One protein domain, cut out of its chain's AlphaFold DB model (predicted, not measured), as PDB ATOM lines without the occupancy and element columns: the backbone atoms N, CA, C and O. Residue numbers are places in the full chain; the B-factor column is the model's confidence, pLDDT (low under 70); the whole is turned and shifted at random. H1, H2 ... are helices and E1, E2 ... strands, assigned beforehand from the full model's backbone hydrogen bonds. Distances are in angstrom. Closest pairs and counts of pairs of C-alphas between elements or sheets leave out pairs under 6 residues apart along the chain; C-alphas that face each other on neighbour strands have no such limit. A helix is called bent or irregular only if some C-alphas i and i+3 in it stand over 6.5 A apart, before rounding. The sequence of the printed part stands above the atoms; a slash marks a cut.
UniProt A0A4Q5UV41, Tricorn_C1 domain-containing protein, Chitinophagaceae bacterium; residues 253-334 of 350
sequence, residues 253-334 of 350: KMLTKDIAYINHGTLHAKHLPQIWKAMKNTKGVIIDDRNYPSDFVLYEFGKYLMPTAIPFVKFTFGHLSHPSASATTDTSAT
ATOM      1  N   LYS A 253     -13.244  29.928 -15.713       96.00
ATOM      2  CA  LYS A 253     -12.720  30.456 -16.979       96.00
ATOM      3  C   LYS A 253     -12.352  31.931 -16.855       96.00
ATOM      4  O   LYS A 253     -12.939  32.670 -16.068       96.00
ATOM      5  N   MET A 254     -11.420  32.378 -17.691       97.12
ATOM      6  CA  MET A 254     -11.182  33.804 -17.916       97.12
ATOM      7  C   MET A 254     -12.178  34.304 -18.966       97.12
ATOM      8  O   MET A 254     -12.160  33.822 -20.095       97.12
ATOM      9  N   LEU A 255     -13.054  35.248 -18.605       96.69
ATOM     10  CA  LEU A 255     -13.973  35.884 -19.565       96.69
ATOM     11  C   LEU A 255     -13.241  36.909 -20.428       96.69
ATOM     12  O   LEU A 255     -13.514  37.066 -21.612       96.69
ATOM     13  N   THR A 256     -12.296  37.609 -19.807       96.62
ATOM     14  CA  THR A 256     -11.335  38.494 -20.464       96.62
ATOM     15  C   THR A 256      -9.988  38.340 -19.763       96.62
ATOM     16  O   THR A 256      -9.889  37.643 -18.754       96.62
ATOM     17  N   LYS A 257      -8.947  39.039 -20.231       95.06
ATOM     18  CA  LYS A 257      -7.655  39.088 -19.522       95.06
ATOM     19  C   LYS A 257      -7.757  39.633 -18.086       95.06
ATOM     20  O   LYS A 257      -6.907  39.319 -17.263       95.06
ATOM     21  N   ASP A 258      -8.788  40.433 -17.804       97.62
ATOM     22  CA  ASP A 258      -8.948  41.180 -16.553       97.62
ATOM     23  C   ASP A 258     -10.133  40.680 -15.703       97.62
ATOM     24  O   ASP A 258     -10.300  41.166 -14.586       97.62
ATOM     25  N   ILE A 259     -10.960  39.750 -16.202       98.25
ATOM     26  CA  ILE A 259     -12.172  39.271 -15.513       98.25
ATOM     27  C   ILE A 259     -12.192  37.742 -15.473       98.25
ATOM     28  O   ILE A 259     -12.279  37.086 -16.517       98.25
ATOM     29  N   ALA A 260     -12.169  37.191 -14.263       97.69
ATOM     30  CA  ALA A 260     -12.364  35.772 -13.999       97.69
ATOM     31  C   ALA A 260     -13.840  35.446 -13.748       97.69
ATOM     32  O   ALA A 260     -14.589  36.260 -13.215       97.69
ATOM     33  N   TYR A 261     -14.241  34.229 -14.098       97.38
ATOM     34  CA  TYR A 261     -15.546  33.665 -13.791       97.38
ATOM     35  C   TYR A 261     -15.380  32.331 -13.078       97.38
ATOM     36  O   TYR A 261     -14.572  31.494 -13.492       97.38
ATOM     37  N   ILE A 262     -16.175  32.137 -12.034       95.56
ATOM     38  CA  ILE A 262     -16.240  30.921 -11.240       95.56
ATOM     39  C   ILE A 262     -17.670  30.409 -11.267       95.56
ATOM     40  O   ILE A 262     -18.590  31.120 -10.867       95.56
ATOM     41  N   ASN A 263     -17.835  29.159 -11.687       94.69
ATOM     42  CA  ASN A 263     -19.083  28.429 -11.526       94.69
ATOM     43  C   ASN A 263     -19.032  27.664 -10.202       94.69
ATOM     44  O   ASN A 263     -18.294  26.684 -10.086       94.69
ATOM     45  N   HIS A 264     -19.810  28.092  -9.203       91.25
ATOM     46  CA  HIS A 264     -19.830  27.428  -7.897       91.25
ATOM     47  C   HIS A 264     -20.407  26.005  -7.970       91.25
ATOM     48  O   HIS A 264     -20.018  25.136  -7.191       91.25
ATOM     49  N   GLY A 265     -21.274  25.736  -8.951       91.56
ATOM     50  CA  GLY A 265     -21.942  24.445  -9.122       91.56
ATOM     51  C   GLY A 265     -21.035  23.294  -9.559       91.56
ATOM     52  O   GLY A 265     -21.465  22.147  -9.504       91.56
ATOM     53  N   THR A 266     -19.802  23.574  -9.988       92.31
ATOM     54  CA  THR A 266     -18.798  22.544 -10.322       92.31
ATOM     55  C   THR A 266     -17.444  22.790  -9.650       92.31
ATOM     56  O   THR A 266     -16.452  22.105  -9.926       92.31
ATOM     57  N   LEU A 267     -17.374  23.782  -8.758       93.44
ATOM     58  CA  LEU A 267     -16.168  24.141  -8.029       93.44
ATOM     59  C   LEU A 267     -15.861  23.124  -6.929       93.44
ATOM     60  O   LEU A 267     -16.738  22.704  -6.179       93.44
ATOM     61  N   HIS A 268     -14.580  22.782  -6.803       94.44
ATOM     62  CA  HIS A 268     -14.066  21.921  -5.743       94.44
ATOM     63  C   HIS A 268     -12.876  22.564  -5.044       94.44
ATOM     64  O   HIS A 268     -12.019  23.169  -5.702       94.44
ATOM     65  N   ALA A 269     -12.763  22.350  -3.730       93.50
ATOM     66  CA  ALA A 269     -11.712  22.945  -2.902       93.50
ATOM     67  C   ALA A 269     -10.304  22.623  -3.434       93.50
ATOM     68  O   ALA A 269      -9.434  23.492  -3.492       93.50
ATOM     69  N   LYS A 270     -10.102  21.394  -3.931       93.69
ATOM     70  CA  LYS A 270      -8.824  20.928  -4.498       93.69
ATOM     71  C   LYS A 270      -8.321  21.753  -5.693       93.69
ATOM     72  O   LYS A 270      -7.123  21.767  -5.957       93.69
ATOM     73  N   HIS A 271      -9.212  22.428  -6.426       93.75
ATOM     74  CA  HIS A 271      -8.846  23.242  -7.592       93.75
ATOM     75  C   HIS A 271      -8.549  24.704  -7.230       93.75
ATOM     76  O   HIS A 271      -7.917  25.409  -8.022       93.75
ATOM     77  N   LEU A 272      -8.950  25.163  -6.037       94.94
ATOM     78  CA  LEU A 272      -8.791  26.555  -5.607       94.94
ATOM     79  C   LEU A 272      -7.348  27.075  -5.703       94.94
ATOM     80  O   LEU A 272      -7.185  28.185  -6.210       94.94
ATOM     81  N   PRO A 273      -6.287  26.323  -5.336       95.69
ATOM     82  CA  PRO A 273      -4.921  26.834  -5.455       95.69
ATOM     83  C   PRO A 273      -4.525  27.188  -6.895       95.69
ATOM     84  O   PRO A 273      -3.861  28.199  -7.138       95.69
ATOM     85  N   GLN A 274      -4.943  26.369  -7.866       95.75
ATOM     86  CA  GLN A 274      -4.644  26.586  -9.282       95.75
ATOM     87  C   GLN A 274      -5.489  27.725  -9.861       95.75
ATOM     88  O   GLN A 274      -4.947  28.602 -10.535       95.75
ATOM     89  N   ILE A 275      -6.786  27.751  -9.540       95.88
ATOM     90  CA  ILE A 275      -7.708  28.823  -9.937       95.88
ATOM     91  C   ILE A 275      -7.219  30.169  -9.394       95.88
ATOM     92  O   ILE A 275      -7.082  31.131 -10.148       95.88
ATOM     93  N   TRP A 276      -6.851  30.225  -8.111       95.94
ATOM     94  CA  TRP A 276      -6.325  31.433  -7.484       95.94
ATOM     95  C   TRP A 276      -5.063  31.935  -8.179       95.94
ATOM     96  O   TRP A 276      -4.959  33.120  -8.491       95.94
ATOM     97  N   LYS A 277      -4.114  31.043  -8.493       96.19
ATOM     98  CA  LYS A 277      -2.901  31.415  -9.235       96.19
ATOM     99  C   LYS A 277      -3.232  32.081 -10.574       96.19
ATOM    100  O   LYS A 277      -2.536  33.024 -10.947       96.19
ATOM    101  N   ALA A 278      -4.265  31.604 -11.268       95.44
ATOM    102  CA  ALA A 278      -4.697  32.150 -12.549       95.44
ATOM    103  C   ALA A 278      -5.417  33.503 -12.416       95.44
ATOM    104  O   ALA A 278      -5.248  34.357 -13.283       95.44
ATOM    105  N   MET A 279      -6.184  33.725 -11.341       96.12
ATOM    106  CA  MET A 279      -7.072  34.891 -11.237       96.12
ATOM    107  C   MET A 279      -6.652  35.982 -10.244       96.12
ATOM    108  O   MET A 279      -7.204  37.076 -10.302       96.12
ATOM    109  N   LYS A 280      -5.693  35.740  -9.343       95.25
ATOM    110  CA  LYS A 280      -5.356  36.666  -8.237       95.25
ATOM    111  C   LYS A 280      -4.979  38.095  -8.659       95.25
ATOM    112  O   LYS A 280      -5.038  39.001  -7.840       95.25
ATOM    113  N   ASN A 281      -4.565  38.283  -9.913       95.56
ATOM    114  CA  ASN A 281      -4.162  39.579 -10.472       95.56
ATOM    115  C   ASN A 281      -5.222  40.178 -11.417       95.56
ATOM    116  O   ASN A 281      -4.944  41.153 -12.112       95.56
ATOM    117  N   THR A 282      -6.404  39.567 -11.506       97.50
ATOM    118  CA  THR A 282      -7.519  40.099 -12.299       97.50
ATOM    119  C   THR A 282      -8.107  41.340 -11.635       97.50
ATOM    120  O   THR A 282      -7.957  41.553 -10.433       97.50
ATOM    121  N   LYS A 283      -8.782  42.179 -12.423       97.75
ATOM    122  CA  LYS A 283      -9.471  43.371 -11.911       97.75
ATOM    123  C   LYS A 283     -10.831  43.038 -11.306       97.75
ATOM    124  O   LYS A 283     -11.349  43.829 -10.526       97.75
ATOM    125  N   GLY A 284     -11.422  41.905 -11.685       97.06
ATOM    126  CA  GLY A 284     -12.718  41.474 -11.181       97.06
ATOM    127  C   GLY A 284     -12.911  39.967 -11.270       97.06
ATOM    128  O   GLY A 284     -12.390  39.303 -12.169       97.06
ATOM    129  N   VAL A 285     -13.702  39.445 -10.339       96.44
ATOM    130  CA  VAL A 285     -14.121  38.043 -10.294       96.44
ATOM    131  C   VAL A 285     -15.644  38.009 -10.256       96.44
ATOM    132  O   VAL A 285     -16.259  38.676  -9.427       96.44
ATOM    133  N   ILE A 286     -16.247  37.232 -11.151       96.62
ATOM    134  CA  ILE A 286     -17.669  36.890 -11.119       96.62
ATOM    135  C   ILE A 286     -17.788  35.514 -10.474       96.62
ATOM    136  O   ILE A 286     -17.251  34.539 -10.998       96.62
ATOM    137  N   ILE A 287     -18.484  35.440  -9.345       93.94
ATOM    138  CA  ILE A 287     -18.807  34.183  -8.669       93.94
ATOM    139  C   ILE A 287     -20.280  33.898  -8.947       93.94
ATOM    140  O   ILE A 287     -21.148  34.640  -8.490       93.94
ATOM    141  N   ASP A 288     -20.554  32.865  -9.738       94.12
ATOM    142  CA  ASP A 288     -21.918  32.448 -10.045       94.12
ATOM    143  C   ASP A 288     -22.444  31.489  -8.975       94.12
ATOM    144  O   ASP A 288     -22.121  30.298  -8.975       94.12
ATOM    145  N   ASP A 289     -23.259  32.040  -8.075       91.62
ATOM    146  CA  ASP A 289     -23.927  31.336  -6.973       91.62
ATOM    147  C   ASP A 289     -25.409  31.038  -7.272       91.62
ATOM    148  O   ASP A 289     -26.214  30.785  -6.379       91.62
ATOM    149  N   ARG A 290     -25.813  31.087  -8.551       90.44
ATOM    150  CA  ARG A 290     -27.168  30.673  -8.966       90.44
ATOM    151  C   ARG A 290     -27.350  29.155  -8.895       90.44
ATOM    152  O   ARG A 290     -28.480  28.670  -8.841       90.44
ATOM    153  N   ASN A 291     -26.244  28.412  -8.910       86.88
ATOM    154  CA  ASN A 291     -26.210  26.954  -8.883       86.88
ATOM    155  C   ASN A 291     -26.117  26.428  -7.447       86.88
ATOM    156  O   ASN A 291     -25.600  27.098  -6.560       86.88
ATOM    157  N   TYR A 292     -26.568  25.192  -7.225       85.75
ATOM    158  CA  TYR A 292     -26.287  24.514  -5.960       85.75
ATOM    159  C   TYR A 292     -24.813  24.080  -5.934       85.75
ATOM    160  O   TYR A 292     -24.361  23.496  -6.923       85.75
ATOM    161  N   PRO A 293     -24.061  24.342  -4.853       88.81
ATOM    162  CA  PRO A 293     -22.635  24.041  -4.806       88.81
ATOM    163  C   PRO A 293     -22.357  22.536  -4.875       88.81
ATOM    164  O   PRO A 293     -23.014  21.743  -4.199       88.81
ATOM    165  N   SER A 294     -21.347  22.143  -5.658       88.81
ATOM    166  CA  SER A 294     -20.867  20.751  -5.732       88.81
ATOM    167  C   SER A 294     -19.983  20.343  -4.553       88.81
ATOM    168  O   SER A 294     -19.747  19.155  -4.340       88.81
ATOM    169  N   ASP A 295     -19.447  21.317  -3.820       91.19
ATOM    170  CA  ASP A 295     -18.510  21.126  -2.717       91.19
ATOM    171  C   ASP A 295     -18.670  22.257  -1.692       91.19
ATOM    172  O   ASP A 295     -19.049  23.379  -2.034       91.19
ATOM    173  N   PHE A 296     -18.359  21.984  -0.426       89.25
ATOM    174  CA  PHE A 296     -18.471  22.966   0.649       89.25
ATOM    175  C   PHE A 296     -17.191  23.805   0.758       89.25
ATOM    176  O   PHE A 296     -16.390  23.675   1.684       89.25
ATOM    177  N   VAL A 297     -16.981  24.688  -0.220       90.56
ATOM    178  CA  VAL A 297     -15.738  25.467  -0.354       90.56
ATOM    179  C   VAL A 297     -15.715  26.765   0.452       90.56
ATOM    180  O   VAL A 297     -14.705  27.461   0.427       90.56
ATOM    181  N   LEU A 298     -16.797  27.106   1.160       86.81
ATOM    182  CA  LEU A 298     -16.989  28.407   1.813       86.81
ATOM    183  C   LEU A 298     -15.773  28.847   2.648       86.81
ATOM    184  O   LEU A 298     -15.275  29.959   2.476       86.81
ATOM    185  N   TYR A 299     -15.267  27.965   3.516       86.31
ATOM    186  CA  TYR A 299     -14.134  28.289   4.386       86.31
ATOM    187  C   TYR A 299     -12.817  28.427   3.618       86.31
ATOM    188  O   TYR A 299     -12.084  29.387   3.841       86.31
ATOM    189  N   GLU A 300     -12.509  27.491   2.718       90.00
ATOM    190  CA  GLU A 300     -11.250  27.501   1.961       90.00
ATOM    191  C   GLU A 300     -11.208  28.636   0.943       90.00
ATOM    192  O   GLU A 300     -10.200  29.328   0.819       90.00
ATOM    193  N   PHE A 301     -12.314  28.876   0.243       90.75
ATOM    194  CA  PHE A 301     -12.394  29.947  -0.734       90.75
ATOM    195  C   PHE A 301     -12.378  31.322  -0.055       90.75
ATOM    196  O   PHE A 301     -11.695  32.234  -0.525       90.75
ATOM    197  N   GLY A 302     -13.015  31.440   1.117       89.75
ATOM    198  CA  GLY A 302     -12.948  32.628   1.964       89.75
ATOM    199  C   GLY A 302     -11.516  33.059   2.302       89.75
ATOM    200  O   GLY A 302     -11.245  34.255   2.287       89.75
ATOM    201  N   LYS A 303     -10.572  32.121   2.497       89.38
ATOM    202  CA  LYS A 303      -9.146  32.432   2.764       89.38
ATOM    203  C   LYS A 303      -8.466  33.206   1.634       89.38
ATOM    204  O   LYS A 303      -7.488  33.903   1.879       89.38
ATOM    205  N   TYR A 304      -8.937  33.046   0.400       91.19
ATOM    206  CA  TYR A 304      -8.387  33.750  -0.758       91.19
ATOM    207  C   TYR A 304      -9.014  35.132  -0.946       91.19
ATOM    208  O   TYR A 304      -8.344  36.055  -1.399       91.19
ATOM    209  N   LEU A 305     -10.300  35.266  -0.621       90.06
ATOM    210  CA  LEU A 305     -11.080  36.473  -0.891       90.06
ATOM    211  C   LEU A 305     -11.032  37.488   0.255       90.06
ATOM    212  O   LEU A 305     -11.139  38.689   0.011       90.06
ATOM    213  N   MET A 306     -10.884  37.015   1.493       89.56
ATOM    214  CA  MET A 306     -10.994  37.850   2.683       89.56
ATOM    215  C   MET A 306      -9.608  38.184   3.244       89.56
ATOM    216  O   MET A 306      -8.826  37.274   3.516       89.56
ATOM    217  N   PRO A 307      -9.287  39.473   3.466       88.75
ATOM    218  CA  PRO A 307      -7.979  39.872   3.988       88.75
ATOM    219  C   PRO A 307      -7.782  39.496   5.465       88.75
ATOM    220  O   PRO A 307      -6.649  39.382   5.925       88.75
ATOM    221  N   THR A 308      -8.875  39.325   6.215       88.94
ATOM    222  CA  THR A 308      -8.896  38.954   7.635       88.94
ATOM    223  C   THR A 308     -10.136  38.113   7.949       88.94
ATOM    224  O   THR A 308     -11.089  38.077   7.169       88.94
ATOM    225  N   ALA A 309     -10.136  37.441   9.105       85.12
ATOM    226  CA  ALA A 309     -11.278  36.659   9.566       85.12
ATOM    227  C   ALA A 309     -12.493  37.549   9.876       85.12
ATOM    228  O   ALA A 309     -12.372  38.542  10.597       85.12
ATOM    229  N   ILE A 310     -13.671  37.167   9.367       84.56
ATOM    230  CA  ILE A 310     -14.933  37.893   9.574       84.56
ATOM    231  C   ILE A 310     -16.002  36.936  10.138       84.56
ATOM    232  O   ILE A 310     -16.203  35.850   9.584       84.56
ATOM    233  N   PRO A 311     -16.695  37.301  11.235       85.94
ATOM    234  CA  PRO A 311     -17.903  36.606  11.679       85.94
ATOM    235  C   PRO A 311     -19.008  36.717  10.625       85.94
ATOM    236  O   PRO A 311     -19.336  37.825  10.203       85.94
ATOM    237  N   PHE A 312     -19.596  35.593  10.208       84.81
ATOM    238  CA  PHE A 312     -20.576  35.592   9.109       84.81
ATOM    239  C   PHE A 312     -21.883  34.853   9.419       84.81
ATOM    240  O   PHE A 312     -22.849  35.013   8.678       84.81
ATOM    241  N   VAL A 313     -21.959  34.080  10.512       86.31
ATOM    242  CA  VAL A 313     -23.206  33.417  10.922       86.31
ATOM    243  C   VAL A 313     -23.254  33.144  12.430       86.31
ATOM    244  O   VAL A 313     -22.231  32.913  13.083       86.31
ATOM    245  N   LYS A 314     -24.476  33.180  12.976       84.81
ATOM    246  CA  LYS A 314     -24.819  32.779  14.345       84.81
ATOM    247  C   LYS A 314     -25.776  31.596  14.288       84.81
ATOM    248  O   LYS A 314     -26.744  31.638  13.529       84.81
ATOM    249  N   PHE A 315     -25.527  30.580  15.099       82.31
ATOM    250  CA  PHE A 315     -26.370  29.390  15.178       82.31
ATOM    251  C   PHE A 315     -27.200  29.376  16.456       82.31
ATOM    252  O   PHE A 315     -26.782  29.904  17.488       82.31
ATOM    253  N   THR A 316     -28.373  28.750  16.368       80.38
ATOM    254  CA  THR A 316     -29.243  28.442  17.505       80.38
ATOM    255  C   THR A 316     -29.443  26.942  17.631       80.38
ATOM    256  O   THR A 316     -29.747  26.295  16.630       80.38
ATOM    257  N   PHE A 317     -29.362  26.407  18.846       79.81
ATOM    258  CA  PHE A 317     -29.508  24.975  19.112       79.81
ATOM    259  C   PHE A 317     -30.610  24.690  20.128       79.81
ATOM    260  O   PHE A 317     -30.849  25.497  21.029       79.81
ATOM    261  N   GLY A 318     -31.267  23.537  19.986       80.00
ATOM    262  CA  GLY A 318     -32.273  23.072  20.940       80.00
ATOM    263  C   GLY A 318     -31.662  22.626  22.271       80.00
ATOM    264  O   GLY A 318     -30.478  22.308  22.354       80.00
ATOM    265  N   HIS A 319     -32.487  22.564  23.318       81.94
ATOM    266  CA  HIS A 319     -32.066  22.154  24.660       81.94
ATOM    267  C   HIS A 319     -32.916  20.985  25.181       81.94
ATOM    268  O   HIS A 319     -34.138  21.103  25.277       81.94
ATOM    269  N   LEU A 320     -32.294  19.865  25.577       82.81
ATOM    270  CA  LEU A 320     -33.031  18.670  26.032       82.81
ATOM    271  C   LEU A 320     -33.792  18.908  27.344       82.81
ATOM    272  O   LEU A 320     -34.969  18.565  27.454       82.81
ATOM    273  N   SER A 321     -33.164  19.566  28.324       81.44
ATOM    274  CA  SER A 321     -33.819  19.850  29.610       81.44
ATOM    275  C   SER A 321     -34.834  21.007  29.562       81.44
ATOM    276  O   SER A 321     -35.709  21.107  30.427       81.44
ATOM    277  N   HIS A 322     -34.795  21.823  28.502       78.31
ATOM    278  CA  HIS A 322     -35.726  22.928  28.261       78.31
ATOM    279  C   HIS A 322     -36.263  22.876  26.821       78.31
ATOM    280  O   HIS A 322     -35.926  23.736  26.006       78.31
ATOM    281  N   PRO A 323     -37.115  21.888  26.486       71.94
ATOM    282  CA  PRO A 323     -37.735  21.814  25.167       71.94
ATOM    283  C   PRO A 323     -38.484  23.121  24.892       71.94
ATOM    284  O   PRO A 323     -39.171  23.612  25.788       71.94
ATOM    285  N   SER A 324     -38.380  23.669  23.679       67.50
ATOM    286  CA  SER A 324     -38.793  25.026  23.259       67.50
ATOM    287  C   SER A 324     -37.864  26.204  23.594       67.50
ATOM    288  O   SER A 324     -38.134  27.303  23.112       67.50
ATOM    289  N   ALA A 325     -36.776  26.008  24.349       62.56
ATOM    290  CA  ALA A 325     -35.718  27.011  24.504       62.56
ATOM    291  C   ALA A 325     -34.592  26.790  23.478       62.56
ATOM    292  O   ALA A 325     -34.275  25.646  23.143       62.56
ATOM    293  N   SER A 326     -33.966  27.885  23.032       59.25
ATOM    294  CA  SER A 326     -32.815  27.865  22.121       59.25
ATOM    295  C   SER A 326     -31.599  28.545  22.760       59.25
ATOM    296  O   SER A 326     -31.745  29.591  23.388       59.25
ATOM    297  N   ALA A 327     -30.400  27.986  22.570       57.91
ATOM    298  CA  ALA A 327     -29.116  28.606  22.934       57.91
ATOM    299  C   ALA A 327     -28.389  29.128  21.680       57.91
ATOM    300  O   ALA A 327     -28.539  28.530  20.620       57.91
ATOM    301  N   THR A 328     -27.608  30.214  21.776       50.28
ATOM    302  CA  THR A 328     -26.915  30.856  20.633       50.28
ATOM    303  C   THR A 328     -25.393  30.705  20.684       50.28
ATOM    304  O   THR A 328     -24.812  30.892  21.753       50.28
ATOM    305  N   THR A 329     -24.738  30.498  19.537       51.34
ATOM    306  CA  THR A 329     -23.265  30.540  19.391       51.34
ATOM    307  C   THR A 329     -22.833  31.265  18.110       51.34
ATOM    308  O   THR A 329     -23.502  31.152  17.080       51.34
ATOM    309  N   ASP A 330     -21.683  31.943  18.142       47.22
ATOM    310  CA  ASP A 330     -21.114  32.675  16.999       47.22
ATOM    311  C   ASP A 330     -20.064  31.823  16.255       47.22
ATOM    312  O   ASP A 330     -19.309  31.086  16.884       47.22
ATOM    313  N   THR A 331     -19.981  31.944  14.921       55.38
ATOM    314  CA  THR A 331     -18.912  31.321  14.108       55.38
ATOM    315  C   THR A 331     -18.228  32.338  13.190       55.38
ATOM    316  O   THR A 331     -18.853  33.276  12.686       55.38
ATOM    317  N   SER A 332     -16.924  32.156  12.973       51.03
ATOM    318  CA  SER A 332     -16.077  33.002  12.126       51.03
ATOM    319  C   SER A 332     -15.395  32.184  11.029       51.03
ATOM    320  O   SER A 332     -15.140  30.991  11.192       51.03
ATOM    321  N   ALA A 333     -15.098  32.815   9.890       44.22
ATOM    322  CA  ALA A 333     -14.302  32.190   8.836       44.22
ATOM    323  C   ALA A 333     -12.811  32.556   8.981       44.22
ATOM    324  O   ALA A 333     -12.415  33.677   8.671       44.22
ATOM    325  N   THR A 334     -12.000  31.549   9.340       50.44
ATOM    326  CA  THR A 334     -10.541  31.359   9.112       50.44
ATOM    327  C   THR A 334      -9.497  31.837  10.140       50.44
ATOM    328  O   THR A 334      -9.751  32.645  11.025       50.44
TER     329      THR A 334
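What this domain is: This is residues 253 to 334 of the 350 residues of the protein "Tricorn_C1 domain-containing protein" of Chitinophagaceae bacterium (UniProt A0A4Q5UV41). A small head and a long arm: in the head the three-stranded sheet E1, E2, E3 has H1 over one face, H2 lies side by side with H1, and beyond H2 the two-stranded hairpin E4 and E5 reaches away as the arm that makes much of the length. The printed part has 82 residues with two named helices and five named strands, in the order E1, E2, H1, E3, H2, E4, E5, of mixed class, helices and strands. The larger sheet has the order E1, E2, E3 and is mixed; the pair E4 and E5 is antiparallel. The whole is only just loose, close to extended, with a radius of gyration of the C-alphas of 17.3 A, and its C-alphas span 58 by 26 by 20 A.

How they stand to each other: Begin at E1, residues 253 to 256, which forms an antiparallel hairpin with E2, residues 259 to 263; look there for N 253 and O 261, 3.0 A apart. E3, residues 284 to 288, is the parallel neighbour of E2, with N 262 and O 286 at 2.8 A. Between them in the chain comes H1, residues 269 to 279: E2, H1 and E3 form a strand-helix-strand unit, two parallel neighbour strands with a helix between, and its crossover is right-handed. H1 is on the sheet at a height over the sheet of 10.3 A and runs along the strands, at 5 degrees to E2 on the local plane; the closest C-alphas of these two are those of Ala 260 and Met 279, 6.0 A apart. It lies over E2, and only just not over E1, on which 2 of its C-alphas fall. H2, residues 298 to 305, is not on this sheet but touches H1, the same way at a shallow tilt of 16 degrees; their closest C-alphas, of Ala 269 and Glu 300, are 6.7 A apart. E4, residues 310 to 318, and E5, residues 326 to 333, form the second hairpin, with N 315 and O 329 at 2.9 A; both are apart from E1, E2, E3 and H1. The closest C-alphas of H2 and E5 are those of Tyr 299 and Ala 333, 5.9 A apart. O i to N i+4 pairs are within hydrogen-bond range in 5 of 7 cases in H1 and 3 of 4 in H2.

Where its parts are: Find C-alpha 253 at (-12.720, 30.456, -16.979), where E1 begins; E1 is 8.9 A long, E2 13.5 A and E3 12.9 A. H1 begins at C-alpha 269, (-11.712, 22.945, -2.902), and is 15.3 A long; it is irregular, with C-alphas 270 and 273 at 7.1 A. H2 is 10.4 A long. E4 runs 25.5 A and E5 23.2 A, ending at C-alpha 333, (-14.302, 32.190, 8.836).

The domain as a whole: Look at the C-alphas of Lys 257 and Ser 321 for the two farthest apart, 58.9 A. The printed part has no cut and no long link. The mean pLDDT of the printed part is 86.0, and residues 324 to 334 are under 70.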